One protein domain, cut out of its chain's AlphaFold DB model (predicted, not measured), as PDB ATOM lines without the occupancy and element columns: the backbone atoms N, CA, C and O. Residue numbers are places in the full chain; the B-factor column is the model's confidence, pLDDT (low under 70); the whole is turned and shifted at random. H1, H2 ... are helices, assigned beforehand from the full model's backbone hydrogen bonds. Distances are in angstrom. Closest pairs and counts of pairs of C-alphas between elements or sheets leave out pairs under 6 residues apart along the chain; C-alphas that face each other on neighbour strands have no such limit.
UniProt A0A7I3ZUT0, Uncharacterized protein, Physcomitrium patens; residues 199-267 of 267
ATOM      1  N   GLN A 199     177.898 194.827 156.227       57.28
ATOM      2  CA  GLN A 199     176.449 194.992 156.296       57.28
ATOM      3  C   GLN A 199     175.868 193.816 157.091       57.28
ATOM      4  O   GLN A 199     176.064 192.656 156.719       57.28
ATOM      5  N   ALA A 200     175.186 194.109 158.201       66.12
ATOM      6  CA  ALA A 200     174.501 193.103 159.006       66.12
ATOM      7  C   ALA A 200     173.517 192.296 158.141       66.12
ATOM      8  O   ALA A 200     172.878 192.854 157.252       66.12
ATOM      9  N   ALA A 201     173.369 190.994 158.417       74.19
ATOM     10  CA  ALA A 201     172.469 190.113 157.662       74.19
ATOM     11  C   ALA A 201     171.045 190.687 157.565       74.19
ATOM     12  O   ALA A 201     170.421 190.630 156.510       74.19
ATOM     13  N   LEU A 202     170.589 191.327 158.645       81.00
ATOM     14  CA  LEU A 202     169.328 192.052 158.708       81.00
ATOM     15  C   LEU A 202     169.198 193.132 157.625       81.00
ATOM     16  O   LEU A 202     168.161 193.213 156.980       81.00
ATOM     17  N   ILE A 203     170.237 193.943 157.409       80.50
ATOM     18  CA  ILE A 203     170.218 195.034 156.424       80.50
ATOM     19  C   ILE A 203     170.042 194.455 155.027       80.50
ATOM     20  O   ILE A 203     169.168 194.900 154.300       80.50
ATOM     21  N   ARG A 204     170.796 193.404 154.687       78.94
ATOM     22  CA  ARG A 204     170.704 192.751 153.372       78.94
ATOM     23  C   ARG A 204     169.320 192.165 153.118       78.94
ATOM     24  O   ARG A 204     168.800 192.274 152.014       78.94
ATOM     25  N   VAL A 205     168.730 191.541 154.140       84.38
ATOM     26  CA  VAL A 205     167.360 191.017 154.072       84.38
ATOM     27  C   VAL A 205     166.371 192.156 153.839       84.38
ATOM     28  O   VAL A 205     165.532 192.053 152.952       84.38
ATOM     29  N   VAL A 206     166.478 193.248 154.600       87.69
ATOM     30  CA  VAL A 206     165.585 194.406 154.459       87.69
ATOM     31  C   VAL A 206     165.745 195.061 153.087       87.69
ATOM     32  O   VAL A 206     164.738 195.306 152.437       87.69
ATOM     33  N   GLU A 207     166.971 195.283 152.613       83.88
ATOM     34  CA  GLU A 207     167.250 195.841 151.283       83.88
ATOM     35  C   GLU A 207     166.664 194.954 150.174       83.88
ATOM     36  O   GLU A 207     165.917 195.444 149.331       83.88
ATOM     37  N   ALA A 208     166.906 193.638 150.217       85.00
ATOM     38  CA  ALA A 208     166.365 192.703 149.228       85.00
ATOM     39  C   ALA A 208     164.825 192.690 149.211       85.00
ATOM     40  O   ALA A 208     164.213 192.724 148.139       85.00
ATOM     41  N   LEU A 209     164.196 192.692 150.394       86.81
ATOM     42  CA  LEU A 209     162.738 192.764 150.527       86.81
ATOM     43  C   LEU A 209     162.185 194.108 150.035       86.81
ATOM     44  O   LEU A 209     161.169 194.128 149.343       86.81
ATOM     45  N   MET A 210     162.846 195.223 150.357       87.56
ATOM     46  CA  MET A 210     162.427 196.560 149.931       87.56
ATOM     47  C   MET A 210     162.573 196.766 148.424       87.56
ATOM     48  O   MET A 210     161.733 197.430 147.827       87.56
ATOM     49  N   GLU A 211     163.580 196.178 147.782       86.38
ATOM     50  CA  GLU A 211     163.735 196.225 146.324       86.38
ATOM     51  C   GLU A 211     162.805 195.251 145.578       86.38
ATOM     52  O   GLU A 211     162.766 195.279 144.346       86.38
ATOM     53  N   ALA A 212     162.074 194.395 146.304       81.38
ATOM     54  CA  ALA A 212     161.274 193.294 145.762       81.38
ATOM     55  C   ALA A 212     162.075 192.382 144.808       81.38
ATOM     56  O   ALA A 212     161.543 191.852 143.831       81.38
ATOM     57  N   LYS A 213     163.374 192.200 145.083       74.69
ATOM     58  CA  LYS A 213     164.245 191.310 144.307       74.69
ATOM     59  C   LYS A 213     164.260 189.926 144.941       74.69
ATOM     60  O   LYS A 213     164.445 189.787 146.148       74.69
ATOM     61  N   SER A 214     164.121 188.895 144.109       73.19
ATOM     62  CA  SER A 214     164.354 187.517 144.544       73.19
ATOM     63  C   SER A 214     165.805 187.369 144.996       73.19
ATOM     64  O   SER A 214     166.739 187.818 144.323       73.19
ATOM     65  N   SER A 215     165.981 186.773 146.170       69.75
ATOM     66  CA  SER A 215     167.291 186.492 146.732       69.75
ATOM     67  C   SER A 215     167.230 185.167 147.492       69.75
ATOM     68  O   SER A 215     166.255 184.928 148.212       69.75
ATOM     69  N   PRO A 216     168.280 184.325 147.436       69.75
ATOM     70  CA  PRO A 216     168.267 183.010 148.084       69.75
ATOM     71  C   PRO A 216     167.961 183.050 149.592       69.75
ATOM     72  O   PRO A 216     167.554 182.046 150.166       69.75
ATOM     73  N   GLY A 217     168.174 184.201 150.242       68.19
ATOM     74  CA  GLY A 217     167.891 184.411 151.662       68.19
ATOM     75  C   GLY A 217     166.479 184.914 151.980       68.19
ATOM     76  O   GLY A 217     166.082 184.837 153.139       68.19
ATOM     77  N   THR A 218     165.730 185.419 150.994       78.25
ATOM     78  CA  THR A 218     164.385 186.000 151.178       78.25
ATOM     79  C   THR A 218     163.286 185.207 150.483       78.25
ATOM     80  O   THR A 218     162.130 185.332 150.865       78.25
ATOM     81  N   ASP A 219     163.619 184.360 149.506       78.12
ATOM     82  CA  ASP A 219     162.630 183.585 148.740       78.12
ATOM     83  C   ASP A 219     161.825 182.602 149.611       78.12
ATOM     84  O   ASP A 219     160.706 182.225 149.274       78.12
ATOM     85  N   SER A 220     162.383 182.190 150.754       80.25
ATOM     86  CA  SER A 220     161.725 181.312 151.727       80.25
ATOM     87  C   SER A 220     160.774 182.045 152.682       80.25
ATOM     88  O   SER A 220     160.123 181.400 153.509       80.25
ATOM     89  N   TYR A 221     160.701 183.379 152.615       83.44
ATOM     90  CA  TYR A 221     159.907 184.167 153.549       83.44
ATOM     91  C   TYR A 221     158.423 184.037 153.222       83.44
ATOM     92  O   TYR A 221     157.998 184.055 152.068       83.44
ATOM     93  N   LEU A 222     157.613 183.936 154.272       84.12
ATOM     94  CA  LEU A 222     156.166 183.935 154.129       84.12
ATOM     95  C   LEU A 222     155.692 185.352 153.818       84.12
ATOM     96  O   LEU A 222     156.010 186.290 154.549       84.12
ATOM     97  N   ILE A 223     154.890 185.487 152.765       81.00
ATOM     98  CA  ILE A 223     154.279 186.759 152.401       81.00
ATOM     99  C   ILE A 223     152.775 186.673 152.633       81.00
ATOM    100  O   ILE A 223     152.105 185.751 152.166       81.00
ATOM    101  N   PHE A 224     152.256 187.656 153.360       82.94
ATOM    102  CA  PHE A 224     150.843 187.784 153.674       82.94
ATOM    103  C   PHE A 224     150.353 189.153 153.211       82.94
ATOM    104  O   PHE A 224     150.811 190.173 153.724       82.94
ATOM    105  N   ASP A 225     149.407 189.177 152.272       82.50
ATOM    106  CA  ASP A 225     148.693 190.399 151.902       82.50
ATOM    107  C   ASP A 225     147.332 190.434 152.626       82.50
ATOM    108  O   ASP A 225     146.458 189.614 152.331       82.50
ATOM    109  N   PRO A 226     147.107 191.371 153.570       83.69
ATOM    110  CA  PRO A 226     145.836 191.486 154.284       83.69
ATOM    111  C   PRO A 226     144.650 191.866 153.382       83.69
ATOM    112  O   PRO A 226     143.502 191.741 153.811       83.69
ATOM    113  N   ARG A 227     144.900 192.351 152.157       83.00
ATOM    114  CA  ARG A 227     143.864 192.660 151.159       83.00
ATOM    115  C   ARG A 227     143.512 191.469 150.277       83.00
ATOM    116  O   ARG A 227     142.483 191.516 149.600       83.00
ATOM    117  N   ALA A 228     144.337 190.428 150.267       78.12
ATOM    118  CA  ALA A 228     144.121 189.288 149.401       78.12
ATOM    119  C   ALA A 228     142.996 188.372 149.934       78.12
ATOM    120  O   ALA A 228     142.724 188.332 151.142       78.12
ATOM    121  N   PRO A 229     142.292 187.640 149.050       79.62
ATOM    122  CA  PRO A 229     141.239 186.720 149.458       79.62
ATOM    123  C   PRO A 229     141.752 185.664 150.443       79.62
ATOM    124  O   PRO A 229     142.864 185.149 150.321       79.62
ATOM    125  N   LYS A 230     140.908 185.276 151.407       74.88
ATOM    126  CA  LYS A 230     141.242 184.210 152.363       74.88
ATOM    127  C   LYS A 230     141.637 182.936 151.609       74.88
ATOM    128  O   LYS A 230     140.828 182.390 150.865       74.88
ATOM    129  N   GLY A 231     142.857 182.459 151.839       67.44
ATOM    130  CA  GLY A 231     143.391 181.250 151.209       67.44
ATOM    131  C   GLY A 231     144.340 181.491 150.033       67.44
ATOM    132  O   GLY A 231     144.942 180.525 149.578       67.44
ATOM    133  N   SER A 232     144.559 182.735 149.583       62.34
ATOM    134  CA  SER A 232     145.590 183.044 148.576       62.34
ATOM    135  C   SER A 232     146.980 183.244 149.204       62.34
ATOM    136  O   SER A 232     147.666 184.229 148.935       62.34
ATOM    137  N   ALA A 233     147.400 182.334 150.084       55.66
ATOM    138  CA  ALA A 233     148.766 182.351 150.596       55.66
ATOM    139  C   ALA A 233     149.718 181.960 149.454       55.66
ATOM    140  O   ALA A 233     149.766 180.797 149.059       55.66
ATOM    141  N   GLY A 234     150.433 182.933 148.888       58.50
ATOM    142  CA  GLY A 234     151.363 182.692 147.788       58.50
ATOM    143  C   GLY A 234     151.872 183.972 147.128       58.50
ATOM    144  O   GLY A 234     151.170 184.986 147.080       58.50
ATOM    145  N   ALA A 235     153.097 183.886 146.601       54.91
ATOM    146  CA  ALA A 235     153.828 184.955 145.915       54.91
ATOM    147  C   ALA A 235     153.058 185.591 144.737       54.91
ATOM    148  O   ALA A 235     153.324 186.737 144.379       54.91
ATOM    149  N   ASP A 236     152.064 184.882 144.196       53.28
ATOM    150  CA  ASP A 236     151.234 185.311 143.064       53.28
ATOM    151  C   ASP A 236     150.234 186.433 143.410       53.28
ATOM    152  O   ASP A 236     149.653 187.037 142.511       53.28
ATOM    153  N   SER A 237     150.020 186.725 144.701       53.16
ATOM    154  CA  SER A 237     149.068 187.751 145.174       53.16
ATOM    155  C   SER A 237     149.717 189.058 145.644       53.16
ATOM    156  O   SER A 237     149.017 189.994 146.018       53.16
ATOM    157  N   VAL A 238     151.049 189.141 145.626       60.47
ATOM    158  CA  VAL A 238     151.814 190.221 146.262       60.47
ATOM    159  C   VAL A 238     152.150 191.304 145.240       60.47
ATOM    160  O   VAL A 238     152.534 191.007 144.112       60.47
ATOM    161  N   SER A 239     152.058 192.578 145.628       60.19
ATOM    162  CA  SER A 239     152.577 193.692 144.832       60.19
ATOM    163  C   SER A 239     154.091 193.540 144.609       60.19
ATOM    164  O   SER A 239     154.880 193.797 145.514       60.19
ATOM    165  N   GLN A 240     154.486 193.129 143.402       66.00
ATOM    166  CA  GLN A 240     155.868 192.875 142.955       66.00
ATOM    167  C   GLN A 240     156.645 194.175 142.645       66.00
ATOM    168  O   GLN A 240     157.243 194.317 141.580       66.00
ATOM    169  N   GLY A 241     156.573 195.179 143.522       73.00
ATOM    170  CA  GLY A 241     157.199 196.485 143.301       73.00
ATOM    171  C   GLY A 241     158.067 196.922 144.478       73.00
ATOM    172  O   GLY A 241     157.816 196.486 145.600       73.00
ATOM    173  N   PRO A 242     159.060 197.798 144.248       86.00
ATOM    174  CA  PRO A 242     159.900 198.306 145.319       86.00
ATOM    175  C   PRO A 242     159.071 199.103 146.334       86.00
ATOM    176  O   PRO A 242     158.179 199.881 145.974       86.00
ATOM    177  N   PHE A 243     159.390 198.929 147.609       87.81
ATOM    178  CA  PHE A 243     158.738 199.594 148.727       87.81
ATOM    179  C   PHE A 243     159.513 200.849 149.131       87.81
ATOM    180  O   PHE A 243     160.740 200.867 149.141       87.81
ATOM    181  N   LYS A 244     158.785 201.914 149.485       89.25
ATOM    182  CA  LYS A 244     159.380 203.169 149.982       89.25
ATOM    183  C   LYS A 244     159.573 203.176 151.492       89.25
ATOM    184  O   LYS A 244     160.479 203.825 151.992       89.25
ATOM    185  N   GLU A 245     158.699 202.479 152.204       89.19
ATOM    186  CA  GLU A 245     158.662 202.444 153.659       89.19
ATOM    187  C   GLU A 245     158.480 200.999 154.110       89.19
ATOM    188  O   GLU A 245     157.769 200.220 153.468       89.19
ATOM    189  N   ALA A 246     159.114 200.650 155.224       89.31
ATOM    190  CA  ALA A 246     158.988 199.348 155.852       89.31
ATOM    191  C   ALA A 246     158.904 199.513 157.372       89.31
ATOM    192  O   ALA A 246     159.598 200.342 157.962       89.31
ATOM    193  N   ILE A 247     158.071 198.691 158.009       91.44
ATOM    194  CA  ILE A 247     158.035 198.548 159.465       91.44
ATOM    195  C   ILE A 247     158.715 197.225 159.798       91.44
ATOM    196  O   ILE A 247     158.214 196.159 159.446       91.44
ATOM    197  N   LEU A 248     159.860 197.297 160.475       90.06
ATOM    198  CA  LEU A 248     160.627 196.127 160.884       90.06
ATOM    199  C   LEU A 248     160.315 195.763 162.337       90.06
ATOM    200  O   LEU A 248     160.427 196.597 163.234       90.06
ATOM    201  N   PHE A 249     159.983 194.495 162.572       91.44
ATOM    202  CA  PHE A 249     159.755 193.954 163.907       91.44
ATOM    203  C   PHE A 249     160.641 192.727 164.142       91.44
ATOM    204  O   PHE A 249     160.501 191.715 163.459       91.44
ATOM    205  N   ILE A 250     161.553 192.820 165.114       88.44
ATOM    206  CA  ILE A 250     162.498 191.750 165.459       88.44
ATOM    207  C   ILE A 250     162.002 191.025 166.711       88.44
ATOM    208  O   ILE A 250     161.935 191.603 167.798       88.44
ATOM    209  N   ILE A 251     161.686 189.738 166.568       88.12
ATOM    210  CA  ILE A 251     161.354 188.866 167.699       88.12
ATOM    211  C   ILE A 251     162.659 188.418 168.364       88.12
ATOM    212  O   ILE A 251     163.530 187.866 167.701       88.12
ATOM    213  N   GLY A 252     162.785 188.626 169.676       83.19
ATOM    214  CA  GLY A 252     163.982 188.247 170.442       83.19
ATOM    215  C   GLY A 252     164.910 189.411 170.803       83.19
ATOM    216  O   GLY A 252     165.840 189.212 171.579       83.19
ATOM    217  N   GLY A 253     164.608 190.624 170.327       85.31
ATOM    218  CA  GLY A 253     165.304 191.861 170.691       85.31
ATOM    219  C   GLY A 253     166.134 192.438 169.544       85.31
ATOM    220  O   GLY A 253     166.756 191.699 168.791       85.31
ATOM    221  N   GLY A 254     166.125 193.766 169.417       81.19
ATOM    222  CA  GLY A 254     166.947 194.504 168.455       81.19
ATOM    223  C   GLY A 254     168.111 195.230 169.130       81.19
ATOM    224  O   GLY A 254     168.099 195.453 170.344       81.19
ATOM    225  N   ASN A 255     169.107 195.627 168.337       83.38
ATOM    226  CA  ASN A 255     170.293 196.343 168.816       83.38
ATOM    227  C   ASN A 255     170.450 197.724 168.142       83.38
ATOM    228  O   ASN A 255     170.107 197.921 166.979       83.38
ATOM    229  N   TYR A 256     171.045 198.686 168.855       85.00
ATOM    230  CA  TYR A 256     171.451 199.989 168.318       85.00
ATOM    231  C   TYR A 256     172.397 199.900 167.113       85.00
ATOM    232  O   TYR A 256     172.350 200.781 166.257       85.00
ATOM    233  N   LEU A 257     173.230 198.856 167.017       81.38
ATOM    234  CA  LEU A 257     174.069 198.630 165.831       81.38
ATOM    235  C   LEU A 257     173.223 198.374 164.577       81.38
ATOM    236  O   LEU A 257     173.497 198.934 163.517       81.38
ATOM    237  N   GLU A 258     172.177 197.560 164.708       81.81
ATOM    238  CA  GLU A 258     171.237 197.265 163.623       81.81
ATOM    239  C   GLU A 258     170.424 198.507 163.265       81.81
ATOM    240  O   GLU A 258     170.361 198.882 162.096       81.81
ATOM    241  N   TYR A 259     169.882 199.196 164.273       86.06
ATOM    242  CA  TYR A 259     169.134 200.438 164.084       86.06
ATOM    243  C   TYR A 259     169.961 201.505 163.358       86.06
ATOM    244  O   TYR A 259     169.506 202.066 162.364       86.06
ATOM    245  N   GLY A 260     171.186 201.768 163.826       81.94
ATOM    246  CA  GLY A 260     172.067 202.756 163.210       81.94
ATOM    247  C   GLY A 260     172.367 202.407 161.756       81.94
ATOM    248  O   GLY A 260     172.268 203.264 160.886       81.94
ATOM    249  N   SER A 261     172.653 201.138 161.474       79.81
ATOM    250  CA  SER A 261     172.971 200.706 160.114       79.81
ATOM    251  C   SER A 261     171.770 200.797 159.160       79.81
ATOM    252  O   SER A 261     171.943 201.167 158.001       79.81
ATOM    253  N   LEU A 262     170.552 200.535 159.647       83.88
ATOM    254  CA  LEU A 262     169.315 200.718 158.874       83.88
ATOM    255  C   LEU A 262     169.019 202.196 158.578       83.88
ATOM    256  O   LEU A 262     168.491 202.503 157.518       83.88
ATOM    257  N   GLN A 263     169.380 203.115 159.480       79.19
ATOM    258  CA  GLN A 263     169.235 204.559 159.246       79.19
ATOM    259  C   GLN A 263     170.190 205.070 158.154       79.19
ATOM    260  O   GLN A 263     169.802 205.918 157.358       79.19
ATOM    261  N   PHE A 264     171.424 204.554 158.098       63.97
ATOM    262  CA  PHE A 264     172.412 204.972 157.093       63.97
ATOM    263  C   PHE A 264     172.183 204.362 155.705       63.97
ATOM    264  O   PHE A 264     172.569 204.982 154.725       63.97
ATOM    265  N   SER A 265     171.561 203.182 155.607       58.34
ATOM    266  CA  SER A 265     171.203 202.556 154.318       58.34
ATOM    267  C   SER A 265     170.055 203.293 153.594       58.34
ATOM    268  O   SER A 265     169.912 203.179 152.381       58.34
ATOM    269  N   GLN A 266     169.265 204.112 154.304       49.84
ATOM    270  CA  GLN A 266     168.175 204.909 153.718       49.84
ATOM    271  C   GLN A 266     168.596 206.295 153.179       49.84
ATOM    272  O   GLN A 266     167.729 207.037 152.708       49.84
ATOM    273  N   GLN A 267     169.880 206.667 153.263       40.62
ATOM    274  CA  GLN A 267     170.431 207.901 152.674       40.62
ATOM    275  C   GLN A 267     171.210 207.601 151.398       40.62
ATOM    276  O   GLN A 267     171.043 208.385 150.436       40.62
TER     277      GLN A 267
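This is residues 199 to 267 of the 267 residues of an uncharacterized protein of Physcomitrium patens (UniProt A0A7I3ZUT0). This domain has little regular structure: two short helices, H1 and then H2, pack at a slant at one end, while a long loop between them runs out to the other end near Pro 229 and folds back. Residues 251 to 256, of which 256 belongs to H2, stick out. The printed part has 69 residues, 20 of them in named elements, with no named strand: all helix. It is only just loose, close to compact, with a radius of gyration of the C-alphas of 13.4 A, and elongated, spanning 38 by 25 by 22 A.

Look at H1, residues 201 to 210, and H2, residues 256 to 265: they touch, the closest C-alphas being those of Ile 203 and Leu 262, 6.3 A apart. They run the same way at a steep tilt of 38 degrees. In both, every O i to N i+4 pair is within hydrogen-bond range.

Find C-alpha 201 at (172.469, 190.113, 157.662); from there H1 runs 14.2 A to C-alpha 210. H2, also 14.2 A, ends at C-alpha 265, (171.203, 202.556, 154.318).

The C-alphas of Pro 229 and Leu 257 are the two farthest apart, 38.6 A. The printed part has no cut; the link from H1 to H2, 45 residues, is long. Look for pLDDT under 70 at residues 199 to 200, 215 to 217, 231 to 240 and 264 to 267.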